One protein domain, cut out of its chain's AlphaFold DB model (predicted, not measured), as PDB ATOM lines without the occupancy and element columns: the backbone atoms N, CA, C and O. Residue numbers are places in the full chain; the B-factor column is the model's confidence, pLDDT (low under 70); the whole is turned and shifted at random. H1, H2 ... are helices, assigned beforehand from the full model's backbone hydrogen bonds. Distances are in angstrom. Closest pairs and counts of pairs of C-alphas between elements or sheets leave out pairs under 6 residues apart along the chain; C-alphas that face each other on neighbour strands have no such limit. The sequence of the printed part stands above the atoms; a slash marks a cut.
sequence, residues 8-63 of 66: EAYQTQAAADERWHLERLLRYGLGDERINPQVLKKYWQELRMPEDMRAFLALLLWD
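AT A GLANCE: This is residues 8 to 63 of the 66 residues of an uncharacterized protein of Blastocatellia bacterium (UniProt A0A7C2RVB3). Four short helices are strung loosely along one long axis: H1 at one end, H2 and H3 meeting near their ends as an L in the middle, and H4 set across the other end. The printed part has 56 residues, all helix in class, in the order H1, H2, H3, H4, with no named strand. It is compact by its radius of gyration of the C-alphas, 11.4 A, yet elongated, spanning 37 by 21 by 18 A.

IN THESE COORDINATES: H1, residues 8 to 16, begins at C-alpha 8 (-9.680, -24.313, 24.222) and is 12.3 A long. H2, residues 18 to 28, is 15.3 A long. H3, residues 37 to 43, is 10.1 A long. H4, residues 51 to 62, is 15.6 A long and ends at C-alpha 62 (-11.945, -42.825, 53.349).

HOW THE PARTS SIT: H1 and H2 only just touch, with 3 pairs of C-alphas within 8 A, and only at the corner by their link; the closest C-alphas, of Ala 14 and His 21, are 4.9 A apart. Their steep tilt is 55 degrees, opposite ways. H2 and H3 touch, the closest C-alphas, of Arg 19 and Tyr 43, being 6.5 A apart; at 71 degrees they are only just about perpendicular. H4 is only just apart from H2, at 8.3 A, and from H3, at 8.4 A. In H1, H2, H3 and H4 every O i to N i+4 pair is within hydrogen-bond range.

THE WHOLE: The C-alphas farthest apart, of Glu 8 and Asp 63, stand 37.2 A apart. The printed part has no cut and no long link. No printed residue is under 70 in pLDDT.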
ATOM      1  N   GLU A   8     -10.394 -23.351  25.072       83.31
ATOM      2  CA  GLU A   8      -9.680 -24.313  24.222       83.31
ATOM      3  C   GLU A   8      -8.280 -24.658  24.755       83.31
ATOM      4  O   GLU A   8      -7.881 -25.828  24.779       83.31
ATOM      5  N   ALA A   9      -7.535 -23.653  25.227       82.31
ATOM      6  CA  ALA A   9      -6.221 -23.858  25.830       82.31
ATOM      7  C   ALA A   9      -6.335 -24.599  27.170       82.31
ATOM      8  O   ALA A   9      -5.487 -25.434  27.493       82.31
ATOM      9  N   TYR A  10      -7.402 -24.335  27.932       83.31
ATOM     10  CA  TYR A  10      -7.706 -25.069  29.158       83.31
ATOM     11  C   TYR A  10      -7.980 -26.544  28.878       83.31
ATOM     12  O   TYR A  10      -7.330 -27.398  29.472       83.31
ATOM     13  N   GLN A  11      -8.881 -26.841  27.941       84.56
ATOM     14  CA  GLN A  11      -9.252 -28.216  27.602       84.56
ATOM     15  C   GLN A  11      -8.059 -29.006  27.054       84.56
ATOM     16  O   GLN A  11      -7.847 -30.156  27.435       84.56
ATOM     17  N   THR A  12      -7.220 -28.373  26.229       86.62
ATOM     18  CA  THR A  12      -5.990 -28.995  25.717       86.62
ATOM     19  C   THR A  12      -5.023 -29.344  26.850       86.62
ATOM     20  O   THR A  12      -4.489 -30.452  26.891       86.62
ATOM     21  N   GLN A  13      -4.820 -28.425  27.799       85.00
ATOM     22  CA  GLN A  13      -3.941 -28.659  28.944       85.00
ATOM     23  C   GLN A  13      -4.522 -29.694  29.914       85.00
ATOM     24  O   GLN A  13      -3.776 -30.520  30.432       85.00
ATOM     25  N   ALA A  14      -5.837 -29.681  30.138       85.31
ATOM     26  CA  ALA A  14      -6.523 -30.646  30.988       85.31
ATOM     27  C   ALA A  14      -6.431 -32.072  30.427       85.31
ATOM     28  O   ALA A  14      -6.214 -33.019  31.180       85.31
ATOM     29  N   ALA A  15      -6.525 -32.218  29.101       84.75
ATOM     30  CA  ALA A  15      -6.319 -33.492  28.420       84.75
ATOM     31  C   ALA A  15      -4.851 -33.958  28.455       84.75
ATOM     32  O   ALA A  15      -4.589 -35.160  28.455       84.75
ATOM     33  N   ALA A  16      -3.894 -33.025  28.480       88.31
ATOM     34  CA  ALA A  16      -2.467 -33.333  28.532       88.31
ATOM     35  C   ALA A  16      -1.961 -33.655  29.951       88.31
ATOM     36  O   ALA A  16      -1.050 -34.469  30.103       88.31
ATOM     37  N   ASP A  17      -2.531 -33.026  30.984       89.50
ATOM     38  CA  ASP A  17      -2.144 -33.205  32.386       89.50
ATOM     39  C   ASP A  17      -3.383 -33.294  33.295       89.50
ATOM     40  O   ASP A  17      -3.899 -32.304  33.825       89.50
ATOM     41  N   GLU A  18      -3.832 -34.532  33.515       88.56
ATOM     42  CA  GLU A  18      -4.964 -34.852  34.392       88.56
ATOM     43  C   GLU A  18      -4.735 -34.404  35.843       88.56
ATOM     44  O   GLU A  18      -5.688 -34.064  36.547       88.56
ATOM     45  N   ARG A  19      -3.480 -34.409  36.314       90.62
ATOM     46  CA  ARG A  19      -3.138 -33.989  37.679       90.62
ATOM     47  C   ARG A  19      -3.322 -32.484  37.808       90.62
ATOM     48  O   ARG A  19      -3.947 -32.037  38.765       90.62
ATOM     49  N   TRP A  20      -2.820 -31.717  36.843       90.38
ATOM     50  CA  TRP A  20      -3.004 -30.265  36.809       90.38
ATOM     51  C   TRP A  20      -4.486 -29.879  36.765       90.38
ATOM     52  O   TRP A  20      -4.914 -28.996  37.513       90.38
ATOM     53  N   HIS A  21      -5.282 -30.571  35.942       89.12
ATOM     54  CA  HIS A  21      -6.734 -30.358  35.882       89.12
ATOM     55  C   HIS A  21      -7.382 -30.610  37.243       89.12
ATOM     56  O   HIS A  21      -8.120 -29.770  37.758       89.12
ATOM     57  N   LEU A  22      -7.035 -31.732  37.874       89.94
ATOM     58  CA  LEU A  22      -7.567 -32.105  39.177       89.94
ATOM     59  C   LEU A  22      -7.197 -31.093  40.272       89.94
ATOM     60  O   LEU A  22      -8.056 -30.720  41.069       89.94
ATOM     61  N   GLU A  23      -5.959 -30.593  40.304       89.75
ATOM     62  CA  GLU A  23      -5.554 -29.541  41.248       89.75
ATOM     63  C   GLU A  23      -6.373 -28.260  41.072       89.75
ATOM     64  O   GLU A  23      -6.737 -27.617  42.060       89.75
ATOM     65  N   ARG A  24      -6.690 -27.887  39.827       88.19
ATOM     66  CA  ARG A  24      -7.513 -26.707  39.546       88.19
ATOM     67  C   ARG A  24      -8.966 -26.909  39.941       88.19
ATOM     68  O   ARG A  24      -9.503 -26.022  40.599       88.19
ATOM     69  N   LEU A  25      -9.570 -28.047  39.608       88.25
ATOM     70  CA  LEU A  25     -10.938 -28.375  40.028       88.25
ATOM     71  C   LEU A  25     -11.082 -28.323  41.548       88.25
ATOM     72  O   LEU A  25     -12.042 -27.775  42.085       88.25
ATOM     73  N   LEU A  26     -10.088 -28.854  42.253       87.50
ATOM     74  CA  LEU A  26     -10.068 -28.851  43.705       87.50
ATOM     75  C   LEU A  26      -9.932 -27.442  44.299       87.50
ATOM     76  O   LEU A  26     -10.582 -27.131  45.292       87.50
ATOM     77  N   ARG A  27      -9.110 -26.577  43.694       86.31
ATOM     78  CA  ARG A  27      -8.838 -25.223  44.207       86.31
ATOM     79  C   ARG A  27      -9.893 -24.190  43.837       86.31
ATOM     80  O   ARG A  27     -10.169 -23.300  44.634       86.31
ATOM     81  N   TYR A  28     -10.421 -24.262  42.620       85.38
ATOM     82  CA  TYR A  28     -11.314 -23.243  42.061       85.38
ATOM     83  C   TYR A  28     -12.777 -23.677  42.038       85.38
ATOM     84  O   TYR A  28     -13.650 -22.870  41.727       85.38
ATOM     85  N   GLY A  29     -13.047 -24.919  42.429       80.81
ATOM     86  CA  GLY A  29     -14.379 -25.481  42.463       80.81
ATOM     87  C   GLY A  29     -14.677 -26.322  41.232       80.81
ATOM     88  O   GLY A  29     -14.060 -26.210  40.174       80.81
ATOM     89  N   LEU A  30     -15.656 -27.193  41.423       76.56
ATOM     90  CA  LEU A  30     -16.015 -28.233  40.474       76.56
ATOM     91  C   LEU A  30     -16.944 -27.749  39.360       76.56
ATOM     92  O   LEU A  30     -17.061 -28.425  38.347       76.56
ATOM     93  N   GLY A  31     -17.594 -26.593  39.528       76.81
ATOM     94  CA  GLY A  31     -18.663 -26.168  38.625       76.81
ATOM     95  C   GLY A  31     -19.691 -27.292  38.460       76.81
ATOM     96  O   GLY A  31     -20.220 -27.788  39.454       76.81
ATOM     97  N   ASP A  32     -19.895 -27.727  37.214       79.69
ATOM     98  CA  ASP A  32     -20.762 -28.854  36.845       79.69
ATOM     99  C   ASP A  32     -20.004 -30.190  36.659       79.69
ATOM    100  O   ASP A  32     -20.603 -31.219  36.330       79.69
ATOM    101  N   GLU A  33     -18.686 -30.212  36.871       81.25
ATOM    102  CA  GLU A  33     -17.852 -31.410  36.748       81.25
ATOM    103  C   GLU A  33     -17.831 -32.234  38.044       81.25
ATOM    104  O   GLU A  33     -17.919 -31.727  39.161       81.25
ATOM    105  N   ARG A  34     -17.681 -33.556  37.914       83.38
ATOM    106  CA  ARG A  34     -17.486 -34.458  39.058       83.38
ATOM    107  C   ARG A  34     -16.046 -34.935  39.105       83.38
ATOM    108  O   ARG A  34     -15.484 -35.317  38.083       83.38
ATOM    109  N   ILE A  35     -15.481 -35.006  40.310       85.44
ATOM    110  CA  ILE A  35     -14.161 -35.611  40.501       85.44
ATOM    111  C   ILE A  35     -14.252 -37.102  40.200       85.44
ATOM    112  O   ILE A  35     -15.053 -37.816  40.803       85.44
ATOM    113  N   ASN A  36     -13.385 -37.588  39.314       86.25
ATOM    114  CA  ASN A  36     -13.199 -39.018  39.142       86.25
ATOM    115  C   ASN A  36     -12.384 -39.578  40.329       86.25
ATOM    116  O   ASN A  36     -11.198 -39.253  40.462       86.25
ATOM    117  N   PRO A  37     -12.967 -40.446  41.179       83.75
ATOM    118  CA  PRO A  37     -12.296 -40.951  42.376       83.75
ATOM    119  C   PRO A  37     -11.057 -41.801  42.062       83.75
ATOM    120  O   PRO A  37     -10.134 -41.860  42.871       83.75
ATOM    121  N   GLN A  38     -10.994 -42.438  40.887       88.06
ATOM    122  CA  GLN A  38      -9.833 -43.237  40.483       88.06
ATOM    123  C   GLN A  38      -8.626 -42.345  40.177       88.06
ATOM    124  O   GLN A  38      -7.517 -42.638  40.621       88.06
ATOM    125  N   VAL A  39      -8.856 -41.233  39.472       87.81
ATOM    126  CA  VAL A  39      -7.824 -40.235  39.145       87.81
ATOM    127  C   VAL A  39      -7.342 -39.545  40.418       87.81
ATOM    128  O   VAL A  39      -6.138 -39.415  40.636       87.81
ATOM    129  N   LEU A  40      -8.274 -39.192  41.308       88.31
ATOM    130  CA  LEU A  40      -7.941 -38.610  42.604       88.31
ATOM    131  C   LEU A  40      -7.080 -39.545  43.451       88.31
ATOM    132  O   LEU A  40      -6.061 -39.114  43.981       88.31
ATOM    133  N   LYS A  41      -7.434 -40.833  43.526       88.56
ATOM    134  CA  LYS A  41      -6.641 -41.826  44.259       88.56
ATOM    135  C   LYS A  41      -5.265 -42.049  43.628       88.56
ATOM    136  O   LYS A  41      -4.290 -42.184  44.359       88.56
ATOM    137  N   LYS A  42      -5.183 -42.067  42.292       91.62
ATOM    138  CA  LYS A  42      -3.929 -42.235  41.541       91.62
ATOM    139  C   LYS A  42      -2.921 -41.137  41.877       91.62
ATOM    140  O   LYS A  42      -1.772 -41.454  42.155       91.62
ATOM    141  N   TYR A  43      -3.353 -39.876  41.884       92.00
ATOM    142  CA  TYR A  43      -2.460 -38.735  42.109       92.00
ATOM    143  C   TYR A  43      -2.452 -38.222  43.554       92.00
ATOM    144  O   TYR A  43      -1.746 -37.262  43.847       92.00
ATOM    145  N   TRP A  44      -3.189 -38.847  44.477       89.62
ATOM    146  CA  TRP A  44      -3.421 -38.329  45.829       89.62
ATOM    147  C   TRP A  44      -2.161 -37.858  46.561       89.62
ATOM    148  O   TRP A  44      -2.149 -36.785  47.160       89.62
ATOM    149  N   GLN A  45      -1.084 -38.643  46.502       89.25
ATOM    150  CA  GLN A  45       0.169 -38.310  47.181       89.25
ATOM    151  C   GLN A  45       0.908 -37.136  46.521       89.25
ATOM    152  O   GLN A  45       1.571 -36.375  47.220       89.25
ATOM    153  N   GLU A  46       0.747 -36.955  45.211       90.75
ATOM    154  CA  GLU A  46       1.438 -35.943  44.404       90.75
ATOM    155  C   GLU A  46       0.686 -34.611  44.312       90.75
ATOM    156  O   GLU A  46       1.292 -33.590  43.985       90.75
ATOM    157  N   LEU A  47      -0.622 -34.612  44.587       89.25
ATOM    158  CA  LEU A  47      -1.462 -33.425  44.475       89.25
ATOM    159  C   LEU A  47      -1.040 -32.338  45.465       89.25
ATOM    160  O   LEU A  47      -1.057 -32.530  46.690       89.25
ATOM    161  N   ARG A  48      -0.758 -31.156  44.919       88.25
ATOM    162  CA  ARG A  48      -0.454 -29.941  45.672       88.25
ATOM    163  C   ARG A  48      -1.742 -29.230  46.052       88.25
ATOM    164  O   ARG A  48      -2.225 -28.343  45.344       88.25
ATOM    165  N   MET A  49      -2.266 -29.568  47.223       87.38
ATOM    166  CA  MET A  49      -3.457 -28.948  47.799       87.38
ATOM    167  C   MET A  49      -3.225 -28.486  49.244       87.38
ATOM    168  O   MET A  49      -2.326 -29.013  49.899       87.38
ATOM    169  N   PRO A  50      -4.011 -27.511  49.732       88.75
ATOM    170  CA  PRO A  50      -4.032 -27.141  51.146       88.75
ATOM    171  C   PRO A  50      -4.334 -28.342  52.066       88.75
ATOM    172  O   PRO A  50      -5.085 -29.244  51.681       88.75
ATOM    173  N   GLU A  51      -3.728 -28.381  53.258       88.00
ATOM    174  CA  GLU A  51      -3.852 -29.522  54.185       88.00
ATOM    175  C   GLU A  51      -5.276 -29.713  54.712       88.00
ATOM    176  O   GLU A  51      -5.748 -30.840  54.808       88.00
ATOM    177  N   ASP A  52      -5.984 -28.623  54.984       89.00
ATOM    178  CA  ASP A  52      -7.399 -28.593  55.356       89.00
ATOM    179  C   ASP A  52      -8.286 -29.235  54.282       89.00
ATOM    180  O   ASP A  52      -9.134 -30.077  54.582       89.00
ATOM    181  N   MET A  53      -8.038 -28.909  53.013       88.62
ATOM    182  CA  MET A  53      -8.761 -29.505  51.891       88.62
ATOM    183  C   MET A  53      -8.435 -30.995  51.738       88.62
ATOM    184  O   MET A  53      -9.330 -31.805  51.489       88.62
ATOM    185  N   ARG A  54      -7.163 -31.376  51.923       89.12
ATOM    186  CA  ARG A  54      -6.739 -32.783  51.915       89.12
ATOM    187  C   ARG A  54      -7.418 -33.568  53.033       89.12
ATOM    188  O   ARG A  54      -7.926 -34.653  52.778       89.12
ATOM    189  N   ALA A  55      -7.450 -33.012  54.238       88.50
ATOM    190  CA  ALA A  55      -8.066 -33.625  55.406       88.50
ATOM    191  C   ALA A  55      -9.587 -33.779  55.210       88.50
ATOM    192  O   ALA A  55     -10.140 -34.848  55.458       88.50
ATOM    193  N   PHE A  56     -10.254 -32.756  54.666       88.69
ATOM    194  CA  PHE A  56     -11.676 -32.820  54.319       88.69
ATOM    195  C   PHE A  56     -11.982 -33.920  53.292       88.69
ATOM    196  O   PHE A  56     -12.916 -34.702  53.469       88.69
ATOM    197  N   LEU A  57     -11.183 -34.010  52.226       87.06
ATOM    198  CA  LEU A  57     -11.346 -35.044  51.206       87.06
ATOM    199  C   LEU A  57     -11.012 -36.445  51.736       87.06
ATOM    200  O   LEU A  57     -11.701 -37.394  51.374       87.06
ATOM    201  N   ALA A  58     -10.003 -36.581  52.599       88.31
ATOM    202  CA  ALA A  58      -9.654 -37.849  53.240       88.31
ATOM    203  C   ALA A  58     -10.800 -38.364  54.121       88.31
ATOM    204  O   ALA A  58     -11.190 -39.526  54.002       88.31
ATOM    205  N   LEU A  59     -11.413 -37.483  54.919       89.56
ATOM    206  CA  LEU A  59     -12.621 -37.805  55.677       89.56
ATOM    207  C   LEU A  59     -13.753 -38.247  54.740       89.56
ATOM    208  O   LEU A  59     -14.353 -39.297  54.943       89.56
ATOM    209  N   LEU A  60     -14.037 -37.462  53.696       85.88
ATOM    210  CA  LEU A  60     -15.162 -37.722  52.794       85.88
ATOM    211  C   LEU A  60     -15.011 -39.038  52.016       85.88
ATOM    212  O   LEU A  60     -16.004 -39.711  51.744       85.88
ATOM    213  N   LEU A  61     -13.787 -39.382  51.612       84.31
ATOM    214  CA  LEU A  61     -13.521 -40.512  50.718       84.31
ATOM    215  C   LEU A  61     -13.147 -41.794  51.455       84.31
ATOM    216  O   LEU A  61     -13.409 -42.879  50.929       84.31
ATOM    217  N   TRP A  62     -12.518 -41.685  52.626       86.00
ATOM    218  CA  TRP A  62     -11.945 -42.825  53.349       86.00
ATOM    219  C   TRP A  62     -12.379 -42.933  54.808       86.00
ATOM    220  O   TRP A  62     -11.921 -43.851  55.480       86.00
ATOM    221  N   ASP A  63     -13.269 -42.057  55.286       84.19
ATOM    222  CA  ASP A  63     -13.728 -42.033  56.684       84.19
ATOM    223  C   ASP A  63     -12.556 -41.964  57.686       84.19
ATOM    224  O   ASP A  63     -12.606 -42.500  58.796       84.19
TER     225      ASP A  63